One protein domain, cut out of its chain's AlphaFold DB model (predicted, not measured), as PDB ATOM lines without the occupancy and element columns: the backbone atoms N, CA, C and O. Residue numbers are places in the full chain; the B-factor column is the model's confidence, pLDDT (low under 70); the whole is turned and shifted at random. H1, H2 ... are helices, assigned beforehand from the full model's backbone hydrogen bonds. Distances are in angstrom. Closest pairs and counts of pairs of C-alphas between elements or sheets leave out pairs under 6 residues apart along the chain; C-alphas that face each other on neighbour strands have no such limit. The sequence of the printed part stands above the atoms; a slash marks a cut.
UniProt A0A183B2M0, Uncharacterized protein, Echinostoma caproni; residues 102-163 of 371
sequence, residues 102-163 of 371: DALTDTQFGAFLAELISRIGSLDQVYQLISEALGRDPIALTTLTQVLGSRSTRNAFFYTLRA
ATOM      1  N   ASP A 102      10.286  16.717 -35.550       64.12
ATOM      2  CA  ASP A 102      10.135  17.910 -34.724       64.12
ATOM      3  C   ASP A 102      11.487  18.457 -34.229       64.12
ATOM      4  O   ASP A 102      11.509  19.389 -33.445       64.12
ATOM      5  N   ALA A 103      12.633  17.920 -34.664       72.25
ATOM      6  CA  ALA A 103      13.949  18.397 -34.224       72.25
ATOM      7  C   ALA A 103      14.430  19.623 -35.020       72.25
ATOM      8  O   ALA A 103      14.431  19.615 -36.252       72.25
ATOM      9  N   LEU A 104      14.938  20.644 -34.324       83.12
ATOM     10  CA  LEU A 104      15.645  21.767 -34.952       83.12
ATOM     11  C   LEU A 104      17.028  21.343 -35.465       83.12
ATOM     12  O   LEU A 104      17.715  20.536 -34.826       83.12
ATOM     13  N   THR A 105      17.482  21.946 -36.569       81.94
ATOM     14  CA  THR A 105      18.881  21.817 -37.007       81.94
ATOM     15  C   THR A 105      19.829  22.489 -36.005       81.94
ATOM     16  O   THR A 105      19.417  23.329 -35.208       81.94
ATOM     17  N   ASP A 106      21.130  22.167 -36.049       71.50
ATOM     18  CA  ASP A 106      22.108  22.821 -35.154       71.50
ATOM     19  C   ASP A 106      22.208  24.325 -35.395       71.50
ATOM     20  O   ASP A 106      22.387  25.095 -34.455       71.50
ATOM     21  N   THR A 107      22.088  24.742 -36.655       77.50
ATOM     22  CA  THR A 107      22.114  26.155 -37.025       77.50
ATOM     23  C   THR A 107      20.905  26.891 -36.462       77.50
ATOM     24  O   THR A 107      21.067  27.959 -35.881       77.50
ATOM     25  N   GLN A 108      19.713  26.296 -36.555       85.12
ATOM     26  CA  GLN A 108      18.489  26.862 -35.986       85.12
ATOM     27  C   GLN A 108      18.546  26.906 -34.459       85.12
ATOM     28  O   GLN A 108      18.282  27.947 -33.864       85.12
ATOM     29  N   PHE A 109      18.935  25.801 -33.820       85.69
ATOM     30  CA  PHE A 109      19.065  25.732 -32.367       85.69
ATOM     31  C   PHE A 109      20.071  26.764 -31.841       85.69
ATOM     32  O   PHE A 109      19.775  27.486 -30.892       85.69
ATOM     33  N   GLY A 110      21.229  26.887 -32.500       80.31
ATOM     34  CA  GLY A 110      22.240  27.891 -32.170       80.31
ATOM     35  C   GLY A 110      21.747  29.328 -32.347       80.31
ATOM     36  O   GLY A 110      22.020  30.161 -31.487       80.31
ATOM     37  N   ALA A 111      20.986  29.612 -33.409       86.81
ATOM     38  CA  ALA A 111      20.396  30.931 -33.637       86.81
ATOM     39  C   ALA A 111      19.382  31.301 -32.544       86.81
ATOM     40  O   ALA A 111      19.469  32.386 -31.975       86.81
ATOM     41  N   PHE A 112      18.481  30.382 -32.183       90.56
ATOM     42  CA  PHE A 112      17.522  30.612 -31.099       90.56
ATOM     43  C   PHE A 112      18.203  30.781 -29.741       90.56
ATOM     44  O   PHE A 112      17.812  31.648 -28.962       90.56
ATOM     45  N   LEU A 113      19.239  29.988 -29.455       87.56
ATOM     46  CA  LEU A 113      20.004  30.130 -28.220       87.56
ATOM     47  C   LEU A 113      20.721  31.489 -28.172       87.56
ATOM     48  O   LEU A 113      20.699  32.146 -27.138       87.56
ATOM     49  N   ALA A 114      21.297  31.945 -29.287       85.50
ATOM     50  CA  ALA A 114      21.916  33.265 -29.382       85.50
ATOM     51  C   ALA A 114      20.898  34.402 -29.203       85.50
ATOM     52  O   ALA A 114      21.193  35.382 -28.519       85.50
ATOM     53  N   GLU A 115      19.690  34.268 -29.755       90.44
ATOM     54  CA  GLU A 115      18.622  35.249 -29.550       90.44
ATOM     55  C   GLU A 115      18.164  35.296 -28.085       90.44
ATOM     56  O   GLU A 115      18.002  36.380 -27.520       90.44
ATOM     57  N   LEU A 116      18.024  34.135 -27.438       89.69
ATOM     58  CA  LEU A 116      17.726  34.050 -26.009       89.69
ATOM     59  C   LEU A 116      18.820  34.718 -25.168       89.69
ATOM     60  O   LEU A 116      18.499  35.505 -24.280       89.69
ATOM     61  N   ILE A 117      20.097  34.471 -25.475       89.38
ATOM     62  CA  ILE A 117      21.228  35.121 -24.792       89.38
ATOM     63  C   ILE A 117      21.192  36.634 -25.007       89.38
ATOM     64  O   ILE A 117      21.386  37.377 -24.054       89.38
ATOM     65  N   SER A 118      20.904  37.099 -26.223       89.94
ATOM     66  CA  SER A 118      20.805  38.531 -26.534       89.94
ATOM     67  C   SER A 118      19.709  39.228 -25.717       89.94
ATOM     68  O   SER A 118      19.896  40.349 -25.250       89.94
ATOM     69  N   ARG A 119      18.574  38.552 -25.491       88.56
ATOM     70  CA  ARG A 119      17.444  39.109 -24.729       88.56
ATOM     71  C   ARG A 119      17.603  39.001 -23.212       88.56
ATOM     72  O   ARG A 119      17.140  39.885 -22.502       88.56
ATOM     73  N   ILE A 120      18.194  37.913 -22.721       87.25
ATOM     74  CA  ILE A 120      18.270  37.600 -21.282       87.25
ATOM     75  C   ILE A 120      19.602  38.071 -20.677       87.25
ATOM     76  O   ILE A 120      19.655  38.425 -19.506       87.25
ATOM     77  N   GLY A 121      20.662  38.135 -21.482       83.75
ATOM     78  CA  GLY A 121      21.964  38.707 -21.136       83.75
ATOM     79  C   GLY A 121      23.075  37.678 -20.927       83.75
ATOM     80  O   GLY A 121      24.234  37.973 -21.212       83.75
ATOM     81  N   SER A 122      22.763  36.458 -20.475       86.62
ATOM     82  CA  SER A 122      23.781  35.421 -20.250       86.62
ATOM     83  C   SER A 122      23.282  34.007 -20.534       86.62
ATOM     84  O   SER A 122      22.102  33.697 -20.385       86.62
ATOM     85  N   LEU A 123      24.209  33.124 -20.919       80.12
ATOM     86  CA  LEU A 123      23.910  31.718 -21.195       80.12
ATOM     87  C   LEU A 123      23.396  30.974 -19.952       80.12
ATOM     88  O   LEU A 123      22.488  30.155 -20.069       80.12
ATOM     89  N   ASP A 124      23.933  31.280 -18.772       81.19
ATOM     90  CA  ASP A 124      23.524  30.615 -17.532       81.19
ATOM     91  C   ASP A 124      22.086  30.987 -17.142       81.19
ATOM     92  O   ASP A 124      21.298  30.111 -16.793       81.19
ATOM     93  N   GLN A 125      21.693  32.259 -17.293       87.00
ATOM     94  CA  GLN A 125      20.302  32.686 -17.082       87.00
ATOM     95  C   GLN A 125      19.349  32.069 -18.114       87.00
ATOM     96  O   GLN A 125      18.227  31.699 -17.774       87.00
ATOM     97  N   VAL A 126      19.793  31.906 -19.366       91.25
ATOM     98  CA  VAL A 126      19.016  31.198 -20.397       91.25
ATOM     99  C   VAL A 126      18.776  29.744 -19.989       91.25
ATOM    100  O   VAL A 126      17.654  29.253 -20.105       91.25
ATOM    101  N   TYR A 127      19.795  29.050 -19.483       90.50
ATOM    102  CA  TYR A 127      19.634  27.675 -19.018       90.50
ATOM    103  C   TYR A 127      18.808  27.564 -17.729       90.50
ATOM    104  O   TYR A 127      18.053  26.602 -17.594       90.50
ATOM    105  N   GLN A 128      18.853  28.550 -16.831       90.00
ATOM    106  CA  GLN A 128      17.923  28.620 -15.695       90.00
ATOM    107  C   GLN A 128      16.470  28.763 -16.162       90.00
ATOM    108  O   GLN A 128      15.630  27.956 -15.766       90.00
ATOM    109  N   LEU A 129      16.192  29.690 -17.087       92.31
ATOM    110  CA  LEU A 129      14.861  29.862 -17.679       92.31
ATOM    111  C   LEU A 129      14.363  28.570 -18.348       92.31
ATOM    112  O   LEU A 129      13.199  28.190 -18.226       92.31
ATOM    113  N   ILE A 130      15.246  27.872 -19.061       93.12
ATOM    114  CA  ILE A 130      14.935  26.574 -19.672       93.12
ATOM    115  C   ILE A 130      14.603  25.528 -18.601       93.12
ATOM    116  O   ILE A 130      13.635  24.788 -18.773       93.12
ATOM    117  N   SER A 131      15.356  25.480 -17.500       91.19
ATOM    118  CA  SER A 131      15.084  24.574 -16.379       91.19
ATOM    119  C   SER A 131      13.715  24.841 -15.752       91.19
ATOM    120  O   SER A 131      12.961  23.900 -15.507       91.19
ATOM    121  N   GLU A 132      13.366  26.107 -15.524       91.31
ATOM    122  CA  GLU A 132      12.053  26.515 -15.007       91.31
ATOM    123  C   GLU A 132      10.927  26.132 -15.978       91.31
ATOM    124  O   GLU A 132       9.905  25.563 -15.583       91.31
ATOM    125  N   ALA A 133      11.142  26.348 -17.277       91.19
ATOM    126  CA  ALA A 133      10.173  25.999 -18.307       91.19
ATOM    127  C   ALA A 133       9.970  24.482 -18.452       91.19
ATOM    128  O   ALA A 133       8.840  24.032 -18.662       91.19
ATOM    129  N   LEU A 134      11.032  23.679 -18.316       88.69
ATOM    130  CA  LEU A 134      10.932  22.217 -18.249       88.69
ATOM    131  C   LEU A 134      10.151  21.772 -17.002       88.69
ATOM    132  O   LEU A 134       9.318  20.870 -17.101       88.69
ATOM    133  N   GLY A 135      10.325  22.475 -15.877       87.31
ATOM    134  CA  GLY A 135       9.506  22.353 -14.663       87.31
ATOM    135  C   GLY A 135       8.053  22.833 -14.810       87.31
ATOM    136  O   GLY A 135       7.291  22.781 -13.847       87.31
ATOM    137  N   ARG A 136       7.645  23.246 -16.019       86.94
ATOM    138  CA  ARG A 136       6.308  23.740 -16.379       86.94
ATOM    139  C   ARG A 136       5.914  25.058 -15.714       86.94
ATOM    140  O   ARG A 136       4.719  25.329 -15.592       86.94
ATOM    141  N   ASP A 137       6.883  25.898 -15.353       90.88
ATOM    142  CA  ASP A 137       6.577  27.255 -14.904       90.88
ATOM    143  C   ASP A 137       5.913  28.064 -16.042       90.88
ATOM    144  O   ASP A 137       6.493  28.210 -17.128       90.88
ATOM    145  N   PRO A 138       4.685  28.587 -15.845       89.19
ATOM    146  CA  PRO A 138       3.982  29.350 -16.868       89.19
ATOM    147  C   PRO A 138       4.731  30.617 -17.304       89.19
ATOM    148  O   PRO A 138       4.651  30.978 -18.484       89.19
ATOM    149  N   ILE A 139       5.471  31.278 -16.406       91.75
ATOM    150  CA  ILE A 139       6.195  32.519 -16.728       91.75
ATOM    151  C   ILE A 139       7.375  32.202 -17.650       91.75
ATOM    152  O   ILE A 139       7.499  32.799 -18.729       91.75
ATOM    153  N   ALA A 140       8.181  31.202 -17.293       91.81
ATOM    154  CA  ALA A 140       9.284  30.738 -18.122       91.81
ATOM    155  C   ALA A 140       8.815  30.235 -19.499       91.81
ATOM    156  O   ALA A 140       9.381  30.598 -20.537       91.81
ATOM    157  N   LEU A 141       7.719  29.468 -19.543       90.69
ATOM    158  CA  LEU A 141       7.130  28.982 -20.796       90.69
ATOM    159  C   LEU A 141       6.635  30.118 -21.695       90.69
ATOM    160  O   LEU A 141       6.781  30.033 -22.919       90.69
ATOM    161  N   THR A 142       6.049  31.162 -21.110       90.12
ATOM    162  CA  THR A 142       5.573  32.343 -21.844       90.12
ATOM    163  C   THR A 142       6.746  33.114 -22.427       90.12
ATOM    164  O   THR A 142       6.755  33.394 -23.624       90.12
ATOM    165  N   THR A 143       7.774  33.358 -21.616       89.12
ATOM    166  CA  THR A 143       9.001  34.052 -22.028       89.12
ATOM    167  C   THR A 143       9.697  33.321 -23.174       89.12
ATOM    168  O   THR A 143       9.984  33.917 -24.209       89.12
ATOM    169  N   LEU A 144       9.876  31.999 -23.066       89.94
ATOM    170  CA  LEU A 144      10.442  31.204 -24.160       89.94
ATOM    171  C   LEU A 144       9.578  31.250 -25.421       89.94
ATOM    172  O   LEU A 144      10.110  31.284 -26.524       89.94
ATOM    173  N   THR A 145       8.253  31.263 -25.281       89.81
ATOM    174  CA  THR A 145       7.343  31.291 -26.436       89.81
ATOM    175  C   THR A 145       7.354  32.654 -27.133       89.81
ATOM    176  O   THR A 145       7.232  32.698 -28.352       89.81
ATOM    177  N   GLN A 146       7.565  33.752 -26.399       89.12
ATOM    178  CA  GLN A 146       7.742  35.090 -26.979       89.12
ATOM    179  C   GLN A 146       8.993  35.184 -27.862       89.12
ATOM    180  O   GLN A 146       8.980  35.911 -28.851       89.12
ATOM    181  N   VAL A 147      10.058  34.450 -27.522       86.25
ATOM    182  CA  VAL A 147      11.307  34.432 -28.302       86.25
ATOM    183  C   VAL A 147      11.258  33.390 -29.420       86.25
ATOM    184  O   VAL A 147      11.575  33.687 -30.563       86.25
ATOM    185  N   LEU A 148      10.810  32.170 -29.119       87.88
ATOM    186  CA  LEU A 148      10.757  31.057 -30.078       87.88
ATOM    187  C   LEU A 148       9.546  31.134 -31.028       87.88
ATOM    188  O   LEU A 148       9.405  30.311 -31.935       87.88
ATOM    189  N   GLY A 149       8.646  32.092 -30.805       86.94
ATOM    190  CA  GLY A 149       7.511  32.437 -31.660       86.94
ATOM    191  C   GLY A 149       6.320  31.478 -31.596       86.94
ATOM    192  O   GLY A 149       5.192  31.890 -31.858       86.94
ATOM    193  N   SER A 150       6.519  30.202 -31.252       86.94
ATOM    194  CA  SER A 150       5.417  29.238 -31.198       86.94
ATOM    195  C   SER A 150       5.650  28.085 -30.221       86.94
ATOM    196  O   SER A 150       6.779  27.733 -29.869       86.94
ATOM    197  N   ARG A 151       4.549  27.435 -29.822       85.94
ATOM    198  CA  ARG A 151       4.582  26.217 -28.998       85.94
ATOM    199  C   ARG A 151       5.285  25.055 -29.707       85.94
ATOM    200  O   ARG A 151       5.985  24.299 -29.039       85.94
ATOM    201  N   SER A 152       5.106  24.899 -31.020       86.69
ATOM    202  CA  SER A 152       5.761  23.829 -31.784       86.69
ATOM    203  C   SER A 152       7.269  24.047 -31.853       86.69
ATOM    204  O   SER A 152       8.014  23.124 -31.541       86.69
ATOM    205  N   THR A 153       7.725  25.272 -32.138       88.19
ATOM    206  CA  THR A 153       9.157  25.623 -32.125       88.19
ATOM    207  C   THR A 153       9.771  25.420 -30.743       88.19
ATOM    208  O   THR A 153      10.881  24.911 -30.631       88.19
ATOM    209  N   ARG A 154       9.049  25.763 -29.671       89.75
ATOM    210  CA  ARG A 154       9.507  25.516 -28.299       89.75
ATOM    211  C   ARG A 154       9.664  24.025 -27.999       89.75
ATOM    212  O   ARG A 154      10.673  23.623 -27.431       89.75
ATOM    213  N   ASN A 155       8.689  23.204 -28.381       88.25
ATOM    214  CA  ASN A 155       8.789  21.755 -28.197       88.25
ATOM    215  C   ASN A 155       9.957  21.176 -29.014       88.25
ATOM    216  O   ASN A 155      10.740  20.393 -28.484       88.25
ATOM    217  N   ALA A 156      10.130  21.637 -30.254       87.69
ATOM    218  CA  ALA A 156      11.263  21.296 -31.109       87.69
ATOM    219  C   ALA A 156      12.612  21.683 -30.483       87.69
ATOM    220  O   ALA A 156      13.574  20.916 -30.503       87.69
ATOM    221  N   PHE A 157      12.667  22.865 -29.870       91.38
ATOM    222  CA  PHE A 157      13.830  23.350 -29.141       91.38
ATOM    223  C   PHE A 157      14.160  22.458 -27.941       91.38
ATOM    224  O   PHE A 157      15.316  22.076 -27.783       91.38
ATOM    225  N   PHE A 158      13.169  22.068 -27.132       90.88
ATOM    226  CA  PHE A 158      13.389  21.145 -26.013       90.88
ATOM    227  C   PHE A 158      13.805  19.749 -26.471       90.88
ATOM    228  O   PHE A 158      14.691  19.150 -25.861       90.88
ATOM    229  N   TYR A 159      13.228  19.246 -27.563       88.00
ATOM    230  CA  TYR A 159      13.652  17.983 -28.158       88.00
ATOM    231  C   TYR A 159      15.129  18.037 -28.584       88.00
ATOM    232  O   TYR A 159      15.909  17.148 -28.244       88.00
ATOM    233  N   THR A 160      15.549  19.111 -29.262       86.00
ATOM    234  CA  THR A 160      16.954  19.294 -29.658       86.00
ATOM    235  C   THR A 160      17.876  19.512 -28.455       86.00
ATOM    236  O   THR A 160      18.967  18.945 -28.429       86.00
ATOM    237  N   LEU A 161      17.447  20.262 -27.433       87.31
ATOM    238  CA  LEU A 161      18.189  20.452 -26.180       87.31
ATOM    239  C   LEU A 161      18.477  19.114 -25.487       87.31
ATOM    240  O   LEU A 161      19.567  18.911 -24.963       87.31
ATOM    241  N   ARG A 162      17.512  18.194 -25.510       86.06
ATOM    242  CA  ARG A 162      17.604  16.851 -24.925       86.06
ATOM    243  C   ARG A 162      18.520  15.891 -25.690       86.06
ATOM    244  O   ARG A 162      18.775  14.787 -25.209       86.06
ATOM    245  N   ALA A 163      19.025  16.278 -26.860       75.88
ATOM    246  CA  ALA A 163      20.028  15.493 -27.566       75.88
ATOM    247  C   ALA A 163      21.375  15.526 -26.812       75.88
ATOM    248  O   ALA A 163      21.748  16.588 -26.306       75.88
TER     249      ALA A 163
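Overview. This is residues 102 to 163 of the 371 residues of an uncharacterized protein of Echinostoma caproni (UniProt A0A183B2M0). Four helices form a rounded cluster, turning sharply after each one: H2 meets the last part of H1 at nearly a right angle, H3 folds back to H1, and H4 turns off from the end of H3. The 62 printed residues include H1 to H4 in order and no named strand: all helix. The whole is compact, radius of gyration of the C-alphas 10.4 A, spanning 25 by 22 by 20 A.

Arrangement. H1, residues 106 to 120, touches H2, residues 123 to 134, about perpendicular at 79 degrees, through residues 123 to 126 alone; closest C-alphas Ile 117 and Leu 123, 5.6 A. Residues 129 to 133 alone of H2 touch H3, residues 138 to 148, at a steep 59 degrees, opposite ways; closest C-alphas Ala 133 and Ala 140, 4.8 A. Residues 112 to 116 alone of H1 touch H3; closest C-alphas Leu 116 and Val 147, 6.8 A. H4, residues 151 to 161, touches H3 only at the corner; closest C-alphas Leu 148 and Arg 154, 6.0 A. In H1 to H4 every O i to N i+4 pair is within hydrogen-bond range.

Along the chain. H1 starts at C-alpha 106 (22.108, 22.821, -35.154) and spans 20.6 A; H2 spans 16.4 A, H3 14.9 A, and H4 15.0 A to C-alpha 161 (18.189, 20.452, -26.180).

Size, cuts and confidence. The printed part has no cut, and its three links are tight. Residue 102 alone is under 70 pLDDT.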